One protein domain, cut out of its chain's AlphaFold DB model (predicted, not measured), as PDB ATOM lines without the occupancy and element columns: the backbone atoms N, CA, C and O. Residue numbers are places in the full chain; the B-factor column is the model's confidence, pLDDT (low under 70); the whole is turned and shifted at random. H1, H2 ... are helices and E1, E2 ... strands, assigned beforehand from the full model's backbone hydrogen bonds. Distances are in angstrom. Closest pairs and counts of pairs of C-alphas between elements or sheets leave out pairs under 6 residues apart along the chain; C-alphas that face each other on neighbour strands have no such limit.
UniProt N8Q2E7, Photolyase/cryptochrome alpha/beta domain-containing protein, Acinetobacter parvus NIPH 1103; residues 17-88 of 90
ATOM      1  N   LEU A  17      -6.791  94.961 -32.800       82.81
ATOM      2  CA  LEU A  17      -6.347  94.007 -33.812       82.81
ATOM      3  C   LEU A  17      -7.364  93.933 -34.953       82.81
ATOM      4  O   LEU A  17      -8.525  93.594 -34.734       82.81
ATOM      5  N   ILE A  18      -6.915  94.193 -36.177       84.00
ATOM      6  CA  ILE A  18      -7.729  94.091 -37.389       84.00
ATOM      7  C   ILE A  18      -7.270  92.862 -38.170       84.00
ATOM      8  O   ILE A  18      -6.177  92.855 -38.731       84.00
ATOM      9  N   TRP A  19      -8.095  91.816 -38.211       84.56
ATOM     10  CA  TRP A  19      -7.772  90.584 -38.932       84.56
ATOM     11  C   TRP A  19      -8.350  90.591 -40.352       84.56
ATOM     12  O   TRP A  19      -9.565  90.543 -40.542       84.56
ATOM     13  N   PHE A  20      -7.467  90.603 -41.349       81.19
ATOM     14  CA  PHE A  20      -7.806  90.513 -42.767       81.19
ATOM     15  C   PHE A  20      -7.656  89.061 -43.253       81.19
ATOM     16  O   PHE A  20      -6.593  88.453 -43.109       81.19
ATOM     17  N   ARG A  21      -8.731  88.491 -43.820       73.69
ATOM     18  CA  ARG A  21      -8.781  87.089 -44.290       73.69
ATOM     19  C   ARG A  21      -8.826  86.981 -45.816       73.69
ATOM     20  O   ARG A  21      -7.873  86.511 -46.425       73.69
ATOM     21  N   GLN A  22      -9.924  87.417 -46.434       64.88
ATOM     22  CA  GLN A  22     -10.136  87.322 -47.890       64.88
ATOM     23  C   GLN A  22     -10.318  88.677 -48.574       64.88
ATOM     24  O   GLN A  22      -9.976  88.805 -49.745       64.88
ATOM     25  N   ASP A  23     -10.810  89.681 -47.852       70.50
ATOM     26  CA  ASP A  23     -10.928  91.041 -48.367       70.50
ATOM     27  C   ASP A  23      -9.747  91.874 -47.851       70.50
ATOM     28  O   ASP A  23      -9.586  92.061 -46.646       70.50
ATOM     29  N   LEU A  24      -8.864  92.283 -48.766       69.56
ATOM     30  CA  LEU A  24      -7.640  93.045 -48.486       69.56
ATOM     31  C   LEU A  24      -7.816  94.527 -48.846       69.56
ATOM     32  O   LEU A  24      -6.941  95.131 -49.468       69.56
ATOM     33  N   ARG A  25      -8.962  95.120 -48.511       69.31
ATOM     34  CA  ARG A  25      -9.244  96.527 -48.812       69.31
ATOM     35  C   ARG A  25      -9.193  97.352 -47.531       69.31
ATOM     36  O   ARG A  25      -9.627  96.912 -46.481       69.31
ATOM     37  N   ILE A  26      -8.651  98.565 -47.617       63.72
ATOM     38  CA  ILE A  26      -8.783  99.592 -46.564       63.72
ATOM     39  C   ILE A  26      -9.913 100.585 -46.840       63.72
ATOM     40  O   ILE A  26     -10.373 101.264 -45.924       63.72
ATOM     41  N   HIS A  27     -10.336 100.716 -48.099       53.69
ATOM     42  CA  HIS A  27     -11.374 101.668 -48.478       53.69
ATOM     43  C   HIS A  27     -12.717 101.206 -47.906       53.69
ATOM     44  O   HIS A  27     -13.087 100.050 -48.080       53.69
ATOM     45  N   ASP A  28     -13.413 102.116 -47.225       53.47
ATOM     46  CA  ASP A  28     -14.679 101.876 -46.515       53.47
ATOM     47  C   ASP A  28     -14.582 101.067 -45.205       53.47
ATOM     48  O   ASP A  28     -15.589 100.646 -44.638       53.47
ATOM     49  N   HIS A  29     -13.382 100.894 -44.637       59.25
ATOM     50  CA  HIS A  29     -13.264 100.288 -43.310       59.25
ATOM     51  C   HIS A  29     -13.604 101.295 -42.206       59.25
ATOM     52  O   HIS A  29     -12.723 101.862 -41.557       59.25
ATOM     53  N   ALA A  30     -14.899 101.444 -41.918       59.16
ATOM     54  CA  ALA A  30     -15.384 102.098 -40.699       59.16
ATOM     55  C   ALA A  30     -14.695 101.527 -39.443       59.16
ATOM     56  O   ALA A  30     -14.395 102.262 -38.507       59.16
ATOM     57  N   ALA A  31     -14.352 100.233 -39.466       60.34
ATOM     58  CA  ALA A  31     -13.565  99.573 -38.429       60.34
ATOM     59  C   ALA A  31     -12.164 100.182 -38.252       60.34
ATOM     60  O   ALA A  31     -11.708 100.305 -37.124       60.34
ATOM     61  N   LEU A  32     -11.494 100.598 -39.331       65.69
ATOM     62  CA  LEU A  32     -10.178 101.230 -39.255       65.69
ATOM     63  C   LEU A  32     -10.291 102.658 -38.714       65.69
ATOM     64  O   LEU A  32      -9.534 103.028 -37.824       65.69
ATOM     65  N   TRP A  33     -11.291 103.421 -39.164       65.88
ATOM     66  CA  TRP A  33     -11.567 104.754 -38.621       65.88
ATOM     67  C   TRP A  33     -11.887 104.697 -37.116       65.88
ATOM     68  O   TRP A  33     -11.259 105.391 -36.317       65.88
ATOM     69  N   HIS A  34     -12.779 103.793 -36.701       61.66
ATOM     70  CA  HIS A  34     -13.098 103.578 -35.289       61.66
ATOM     71  C   HIS A  34     -11.906 103.064 -34.477       61.66
ATOM     72  O   HIS A  34     -11.697 103.525 -33.357       61.66
ATOM     73  N   ALA A  35     -11.104 102.147 -35.025       64.81
ATOM     74  CA  ALA A  35      -9.941 101.612 -34.329       64.81
ATOM     75  C   ALA A  35      -8.873 102.696 -34.113       64.81
ATOM     76  O   ALA A  35      -8.363 102.822 -33.001       64.81
ATOM     77  N   THR A  36      -8.604 103.538 -35.121       67.12
ATOM     78  CA  THR A  36      -7.655 104.662 -34.990       67.12
ATOM     79  C   THR A  36      -8.096 105.699 -33.957       67.12
ATOM     80  O   THR A  36      -7.251 106.330 -33.331       67.12
ATOM     81  N   GLN A  37      -9.406 105.839 -33.733       69.31
ATOM     82  CA  GLN A  37      -9.971 106.696 -32.685       69.31
ATOM     83  C   GLN A  37      -9.889 106.048 -31.290       69.31
ATOM     84  O   GLN A  37      -9.824 106.756 -30.289       69.31
ATOM     85  N   ALA A  38      -9.909 104.715 -31.213       66.81
ATOM     86  CA  ALA A  38      -9.912 103.964 -29.958       66.81
ATOM     87  C   ALA A  38      -8.504 103.706 -29.388       66.81
ATOM     88  O   ALA A  38      -8.370 103.531 -28.177       66.81
ATOM     89  N   GLY A  39      -7.457 103.669 -30.223       72.25
ATOM     90  CA  GLY A  39      -6.083 103.477 -29.756       72.25
ATOM     91  C   GLY A  39      -5.109 102.970 -30.822       72.25
ATOM     92  O   GLY A  39      -5.339 103.082 -32.026       72.25
ATOM     93  N   GLN A  40      -3.983 102.405 -30.375       78.19
ATOM     94  CA  GLN A  40      -2.979 101.825 -31.274       78.19
ATOM     95  C   GLN A  40      -3.553 100.605 -32.006       78.19
ATOM     96  O   GLN A  40      -4.019  99.648 -31.389       78.19
ATOM     97  N   CYS A  41      -3.498 100.640 -33.335       83.50
ATOM     98  CA  CYS A  41      -4.031  99.595 -34.203       83.50
ATOM     99  C   CYS A  41      -2.918  98.693 -34.724       83.50
ATOM    100  O   CYS A  41      -1.824  99.164 -35.022       83.50
ATOM    101  N   ILE A  42      -3.222  97.412 -34.901       86.31
ATOM    102  CA  ILE A  42      -2.344  96.427 -35.526       86.31
ATOM    103  C   ILE A  42      -3.183  95.637 -36.526       86.31
ATOM    104  O   ILE A  42      -4.252  95.135 -36.189       86.31
ATOM    105  N   ALA A  43      -2.706  95.511 -37.757       88.44
ATOM    106  CA  ALA A  43      -3.328  94.660 -38.760       88.44
ATOM    107  C   ALA A  43      -2.677  93.271 -38.753       88.44
ATOM    108  O   ALA A  43      -1.461  93.157 -38.624       88.44
ATOM    109  N   LEU A  44      -3.473  92.218 -38.927       88.00
ATOM    110  CA  LEU A  44      -3.024  90.831 -39.013       88.00
ATOM    111  C   LEU A  44      -3.565  90.187 -40.285       88.00
ATOM    112  O   LEU A  44      -4.759  90.253 -40.564       88.00
ATOM    113  N   VAL A  45      -2.691  89.512 -41.018       87.81
ATOM    114  CA  VAL A  45      -3.026  88.626 -42.133       87.81
ATOM    115  C   VAL A  45      -2.431  87.263 -41.829       87.81
ATOM    116  O   VAL A  45      -1.268  87.168 -41.447       87.81
ATOM    117  N   ILE A  46      -3.222  86.208 -41.993       85.06
ATOM    118  CA  ILE A  46      -2.760  84.831 -41.814       85.06
ATOM    119  C   ILE A  46      -2.780  84.153 -43.178       85.06
ATOM    120  O   ILE A  46      -3.828  84.086 -43.816       85.06
ATOM    121  N   LEU A  47      -1.619  83.672 -43.608       80.88
ATOM    122  CA  LEU A  47      -1.435  82.935 -44.849       80.88
ATOM    123  C   LEU A  47      -1.181  81.464 -44.526       80.88
ATOM    124  O   LEU A  47      -0.348  81.143 -43.678       80.88
ATOM    125  N   SER A  48      -1.853  80.577 -45.251       77.69
ATOM    126  CA  SER A  48      -1.624  79.134 -45.183       77.69
ATOM    127  C   SER A  48      -1.310  78.621 -46.589       77.69
ATOM    128  O   SER A  48      -2.225  78.249 -47.323       77.69
ATOM    129  N   PRO A  49      -0.024  78.625 -46.995       68.81
ATOM    130  CA  PRO A  49       0.391  78.197 -48.332       68.81
ATOM    131  C   PRO A  49      -0.023  76.756 -48.657       68.81
ATOM    132  O   PRO A  49      -0.335  76.450 -49.804       68.81
ATOM    133  N   GLU A  50      -0.076  75.886 -47.646       64.38
ATOM    134  CA  GLU A  50      -0.501  74.491 -47.795       64.38
ATOM    135  C   GLU A  50      -1.976  74.375 -48.190       64.38
ATOM    136  O   GLU A  50      -2.310  73.552 -49.037       64.38
ATOM    137  N   GLN A  51      -2.853  75.261 -47.694       61.47
ATOM    138  CA  GLN A  51      -4.241  75.315 -48.168       61.47
ATOM    139  C   GLN A  51      -4.325  75.733 -49.637       61.47
ATOM    140  O   GLN A  51      -5.140  75.186 -50.373       61.47
ATOM    141  N   TRP A  52      -3.482  76.672 -50.082       63.00
ATOM    142  CA  TRP A  52      -3.459  77.105 -51.485       63.00
ATOM    143  C   TRP A  52      -2.980  75.988 -52.415       63.00
ATOM    144  O   TRP A  52      -3.512  75.835 -53.512       63.00
ATOM    145  N   GLN A  53      -2.012  75.185 -51.966       60.38
ATOM    146  CA  GLN A  53      -1.545  74.009 -52.703       60.38
ATOM    147  C   GLN A  53      -2.589  72.886 -52.735       60.38
ATOM    148  O   GLN A  53      -2.745  72.243 -53.768       60.38
ATOM    149  N   GLN A  54      -3.328  72.662 -51.643       59.56
ATOM    150  CA  GLN A  54      -4.382  71.642 -51.588       59.56
ATOM    151  C   GLN A  54      -5.609  71.992 -52.444       59.56
ATOM    152  O   GLN A  54      -6.296  71.089 -52.916       59.56
ATOM    153  N   HIS A  55      -5.889  73.283 -52.647       61.06
ATOM    154  CA  HIS A  55      -7.052  73.748 -53.409       61.06
ATOM    155  C   HIS A  55      -6.820  73.903 -54.923       61.06
ATOM    156  O   HIS A  55      -7.760  74.289 -55.618       61.06
ATOM    157  N   ASP A  56      -5.622  73.592 -55.442       58.72
ATOM    158  CA  ASP A  56      -5.267  73.753 -56.869       58.72
ATOM    159  C   ASP A  56      -5.544  75.187 -57.378       58.72
ATOM    160  O   ASP A  56      -5.967  75.434 -58.511       58.72
ATOM    161  N   ASP A  57      -5.367  76.179 -56.492       58.44
ATOM    162  CA  ASP A  57      -5.581  77.573 -56.854       58.44
ATOM    163  C   ASP A  57      -4.492  77.991 -57.843       58.44
ATOM    164  O   ASP A  57      -3.291  77.917 -57.561       58.44
ATOM    165  N   ALA A  58      -4.925  78.442 -59.025       63.56
ATOM    166  CA  ALA A  58      -4.020  78.845 -60.088       63.56
ATOM    167  C   ALA A  58      -2.963  79.831 -59.545       63.56
ATOM    168  O   ALA A  58      -3.320  80.783 -58.844       63.56
ATOM    169  N   PRO A  59      -1.675  79.683 -59.898       66.06
ATOM    170  CA  PRO A  59      -0.585  80.502 -59.352       66.06
ATOM    171  C   PRO A  59      -0.820  82.011 -59.526       66.06
ATOM    172  O   PRO A  59      -0.406  82.814 -58.692       66.06
ATOM    173  N   ILE A  60      -1.575  82.390 -60.561       73.25
ATOM    174  CA  ILE A  60      -1.980  83.771 -60.833       73.25
ATOM    175  C   ILE A  60      -2.887  84.376 -59.749       73.25
ATOM    176  O   ILE A  60      -2.827  85.576 -59.496       73.25
ATOM    177  N   LYS A  61      -3.702  83.559 -59.076       70.88
ATOM    178  CA  LYS A  61      -4.590  83.975 -57.983       70.88
ATOM    179  C   LYS A  61      -3.785  84.295 -56.723       70.88
ATOM    180  O   LYS A  61      -4.018  85.326 -56.095       70.88
ATOM    181  N   ASN A  62      -2.793  83.459 -56.415       73.44
ATOM    182  CA  ASN A  62      -1.868  83.671 -55.301       73.44
ATOM    183  C   ASN A  62      -1.025  84.929 -55.537       73.44
ATOM    184  O   ASN A  62      -0.900  85.768 -54.648       73.44
ATOM    185  N   GLU A  63      -0.520  85.121 -56.760       77.44
ATOM    186  CA  GLU A  63       0.178  86.354 -57.137       77.44
ATOM    187  C   GLU A  63      -0.723  87.590 -57.022       77.44
ATOM    188  O   GLU A  63      -0.306  88.614 -56.480       77.44
ATOM    189  N   PHE A  64      -1.971  87.502 -57.487       81.38
ATOM    190  CA  PHE A  64      -2.934  88.596 -57.378       81.38
ATOM    191  C   PHE A  64      -3.239  88.946 -55.916       81.38
ATOM    192  O   PHE A  64      -3.311  90.122 -55.558       81.38
ATOM    193  N   TYR A  65      -3.363  87.942 -55.047       82.69
ATOM    194  CA  TYR A  65      -3.536  88.143 -53.612       82.69
ATOM    195  C   TYR A  65      -2.308  88.810 -52.977       82.69
ATOM    196  O   TYR A  65      -2.451  89.789 -52.248       82.69
ATOM    197  N   LEU A  66      -1.092  88.353 -53.298       81.75
ATOM    198  CA  LEU A  66       0.144  88.952 -52.784       81.75
ATOM    199  C   LEU A  66       0.320  90.407 -53.240       81.75
ATOM    200  O   LEU A  66       0.726  91.252 -52.441       81.75
ATOM    201  N   ARG A  67      -0.026  90.727 -54.492       84.81
ATOM    202  CA  ARG A  67      -0.014  92.111 -54.996       84.81
ATOM    203  C   ARG A  67      -1.011  92.992 -54.240       84.81
ATOM    204  O   ARG A  67      -0.651  94.094 -53.833       84.81
ATOM    205  N   GLN A  68      -2.222  92.498 -53.983       84.94
ATOM    206  CA  GLN A  68      -3.200  93.208 -53.148       84.94
ATOM    207  C   GLN A  68      -2.704  93.385 -51.706       84.94
ATOM    208  O   GLN A  68      -2.844  94.461 -51.135       84.94
ATOM    209  N   LEU A  69      -2.053  92.370 -51.131       85.62
ATOM    210  CA  LEU A  69      -1.480  92.436 -49.786       85.62
ATOM    211  C   LEU A  69      -0.370  93.490 -49.688       85.62
ATOM    212  O   LEU A  69      -0.276  94.209 -48.693       85.62
ATOM    213  N   GLN A  70       0.456  93.622 -50.728       86.44
ATOM    214  CA  GLN A  70       1.457  94.685 -50.804       86.44
ATOM    215  C   GLN A  70       0.814  96.075 -50.855       86.44
ATOM    216  O   GLN A  70       1.269  96.970 -50.140       86.44
ATOM    217  N   GLN A  71      -0.252  96.251 -51.638       87.12
ATOM    218  CA  GLN A  71      -1.000  97.512 -51.671       87.12
ATOM    219  C   GLN A  71      -1.616  97.834 -50.305       87.12
ATOM    220  O   GLN A  71      -1.427  98.941 -49.800       87.12
ATOM    221  N   LEU A  72      -2.240  96.846 -49.657       86.06
ATOM    222  CA  LEU A  72      -2.775  96.972 -48.301       86.06
ATOM    223  C   LEU A  72      -1.685  97.420 -47.317       86.06
ATOM    224  O   LEU A  72      -1.883  98.364 -46.555       86.06
ATOM    225  N   LYS A  73      -0.504  96.794 -47.362       86.25
ATOM    226  CA  LYS A  73       0.633  97.162 -46.508       86.25
ATOM    227  C   LYS A  73       1.059  98.616 -46.707       86.25
ATOM    228  O   LYS A  73       1.324  99.310 -45.730       86.25
ATOM    229  N   GLN A  74       1.143  99.081 -47.953       86.50
ATOM    230  CA  GLN A  74       1.501 100.472 -48.245       86.50
ATOM    231  C   GLN A  74       0.466 101.442 -47.677       86.50
ATOM    232  O   GLN A  74       0.830 102.426 -47.038       86.50
ATOM    233  N   GLN A  75      -0.814 101.130 -47.847       85.38
ATOM    234  CA  GLN A  75      -1.912 101.932 -47.327       85.38
ATOM    235  C   GLN A  75      -1.924 101.971 -45.790       85.38
ATOM    236  O   GLN A  75      -2.037 103.043 -45.201       85.38
ATOM    237  N   LEU A  76      -1.704 100.840 -45.120       84.69
ATOM    238  CA  LEU A  76      -1.597 100.787 -43.658       84.69
ATOM    239  C   LEU A  76      -0.374 101.554 -43.137       84.69
ATOM    240  O   LEU A  76      -0.478 102.273 -42.145       84.69
ATOM    241  N   ASN A  77       0.755 101.496 -43.850       84.75
ATOM    242  CA  ASN A  77       1.940 102.289 -43.518       84.75
ATOM    243  C   ASN A  77       1.670 103.798 -43.582       84.75
ATOM    244  O   ASN A  77       2.149 104.522 -42.713       84.75
ATOM    245  N   THR A  78       0.875 104.287 -44.547       83.25
ATOM    246  CA  THR A  78       0.488 105.717 -44.571       83.25
ATOM    247  C   THR A  78      -0.327 106.141 -43.349       83.25
ATOM    248  O   THR A  78      -0.341 107.316 -42.995       83.25
ATOM    249  N   LEU A  79      -0.957 105.179 -42.674       79.00
ATOM    250  CA  LEU A  79      -1.756 105.376 -41.470       79.00
ATOM    251  C   LEU A  79      -0.965 105.070 -40.184       79.00
ATOM    252  O   LEU A  79      -1.536 105.107 -39.100       79.00
ATOM    253  N   ASN A  80       0.339 104.780 -40.289       83.69
ATOM    254  CA  ASN A  80       1.197 104.308 -39.193       83.69
ATOM    255  C   ASN A  80       0.681 103.029 -38.503       83.69
ATOM    256  O   ASN A  80       0.943 102.804 -37.322       83.69
ATOM    257  N   ILE A  81      -0.038 102.177 -39.238       85.00
ATOM    258  CA  ILE A  81      -0.560 100.909 -38.725       85.00
ATOM    259  C   ILE A  81       0.380  99.778 -39.163       85.00
ATOM    260  O   ILE A  81       0.512  99.527 -40.365       85.00
ATOM    261  N   PRO A  82       1.030  99.058 -38.231       87.00
ATOM    262  CA  PRO A  82       1.833  97.895 -38.574       87.00
ATOM    263  C   PRO A  82       0.951  96.744 -39.081       87.00
ATOM    264  O   PRO A  82      -0.067  96.409 -38.474       87.00
ATOM    265  N   LEU A  83       1.379  96.110 -40.176       88.75
ATOM    266  CA  LEU A  83       0.789  94.879 -40.709       88.75
ATOM    267  C   LEU A  83       1.667  93.674 -40.354       88.75
ATOM    268  O   LEU A  83       2.800  93.565 -40.824       88.75
ATOM    269  N   ILE A  84       1.111  92.755 -39.572       89.44
ATOM    270  CA  ILE A  84       1.689  91.457 -39.233       89.44
ATOM    271  C   ILE A  84       1.167  90.426 -40.232       89.44
ATOM    272  O   ILE A  84      -0.039  90.301 -40.433       89.44
ATOM    273  N   ILE A  85       2.074  89.677 -40.854       88.25
ATOM    274  CA  ILE A  85       1.735  88.578 -41.758       88.25
ATOM    275  C   ILE A  85       2.242  87.297 -41.106       88.25
ATOM    276  O   ILE A  85       3.449  87.132 -40.946       88.25
ATOM    277  N   GLN A  86       1.330  86.409 -40.720       88.25
ATOM    278  CA  GLN A  86       1.659  85.145 -40.076       88.25
ATOM    279  C   GLN A  86       1.458  83.989 -41.045       88.25
ATOM    280  O   GLN A  86       0.412  83.876 -41.677       88.25
ATOM    281  N   HIS A  87       2.459  83.123 -41.157       83.25
ATOM    282  CA  HIS A  87       2.372  81.910 -41.958       83.25
ATOM    283  C   HIS A  87       2.049  80.752 -41.018       83.25
ATOM    284  O   HIS A  87       2.814  80.502 -40.086       83.25
ATOM    285  N   ILE A  88       0.916  80.085 -41.224       81.06
ATOM    286  CA  ILE A  88       0.511  78.938 -40.406       81.06
ATOM    287  C   ILE A  88       0.466  77.703 -41.309       81.06
ATOM    288  O   ILE A  88      -0.354  77.690 -42.238       81.06
TER     289      ILE A  88
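AT A GLANCE: This is residues 17 to 88 of the 90 residues of the protein "Photolyase/cryptochrome alpha/beta domain-containing protein" of Acinetobacter parvus NIPH 1103 (UniProt N8Q2E7). Look for a narrow sheet of three parallel strands with the long helix H3 over one face, running along it, and the short helices H1 and H2 at opposite ends of the long axis. Residues 53 to 60 stick out at the H2 end. The 72 printed residues hold three named helices and three named strands, E1 H1 E2 H2 H3 E3, class mixed, with sheet order E1 E2 E3. The whole is only just compact, close to loose, with a radius of gyration of the C-alphas of 13.2 A, spanning 41 by 20 by 17 A.

HOW THE PARTS SIT: Start at E1, residues 17 to 20, parallel to E2, residues 41 to 47; N 18 and O 42 are 2.8 A apart, within hydrogen-bond range. E2 is also parallel to E3, residues 83 to 87, with N 45 and O 84 at 2.8 A. H1, residues 30 to 38, is on the sheet; its closest C-alphas to E2 are Ala 35 and Cys 41, 6.2 A apart. H2, residues 49 to 54, is not on it. H3, residues 59 to 78, is on the sheet at a height of 9.8 A, over E2 and only just over E3, with 3 C-alphas falling on E3. H2 and H3 are close but not clearly touching, Trp 52 and Asn 62 having their closest C-alphas at 7.8 A. E1, H1, E2 and E2, H2 H3, E3 are strand-helix-strand units, parallel neighbour strands joined through helices, with right-handed crossovers. Every O i to N i+4 pair is within hydrogen-bond range in H1, H2 and H3.

IN THESE COORDINATES: Find C-alpha 17 at (-6.347, 94.007, -33.812), where E1 begins. H1 is 12.2 A long, E2 19.9 A, H3 29.2 A and E3 13.1 A, ending at C-alpha 87 (2.372, 81.910, -41.958).

THE WHOLE: The C-alphas farthest apart, Gln 37 and Asp 56, are 41.1 A apart. The printed part has no cut and no long link. Look for pLDDT under 70 at residue 22, residues 24 to 38 and residues 49 to 59.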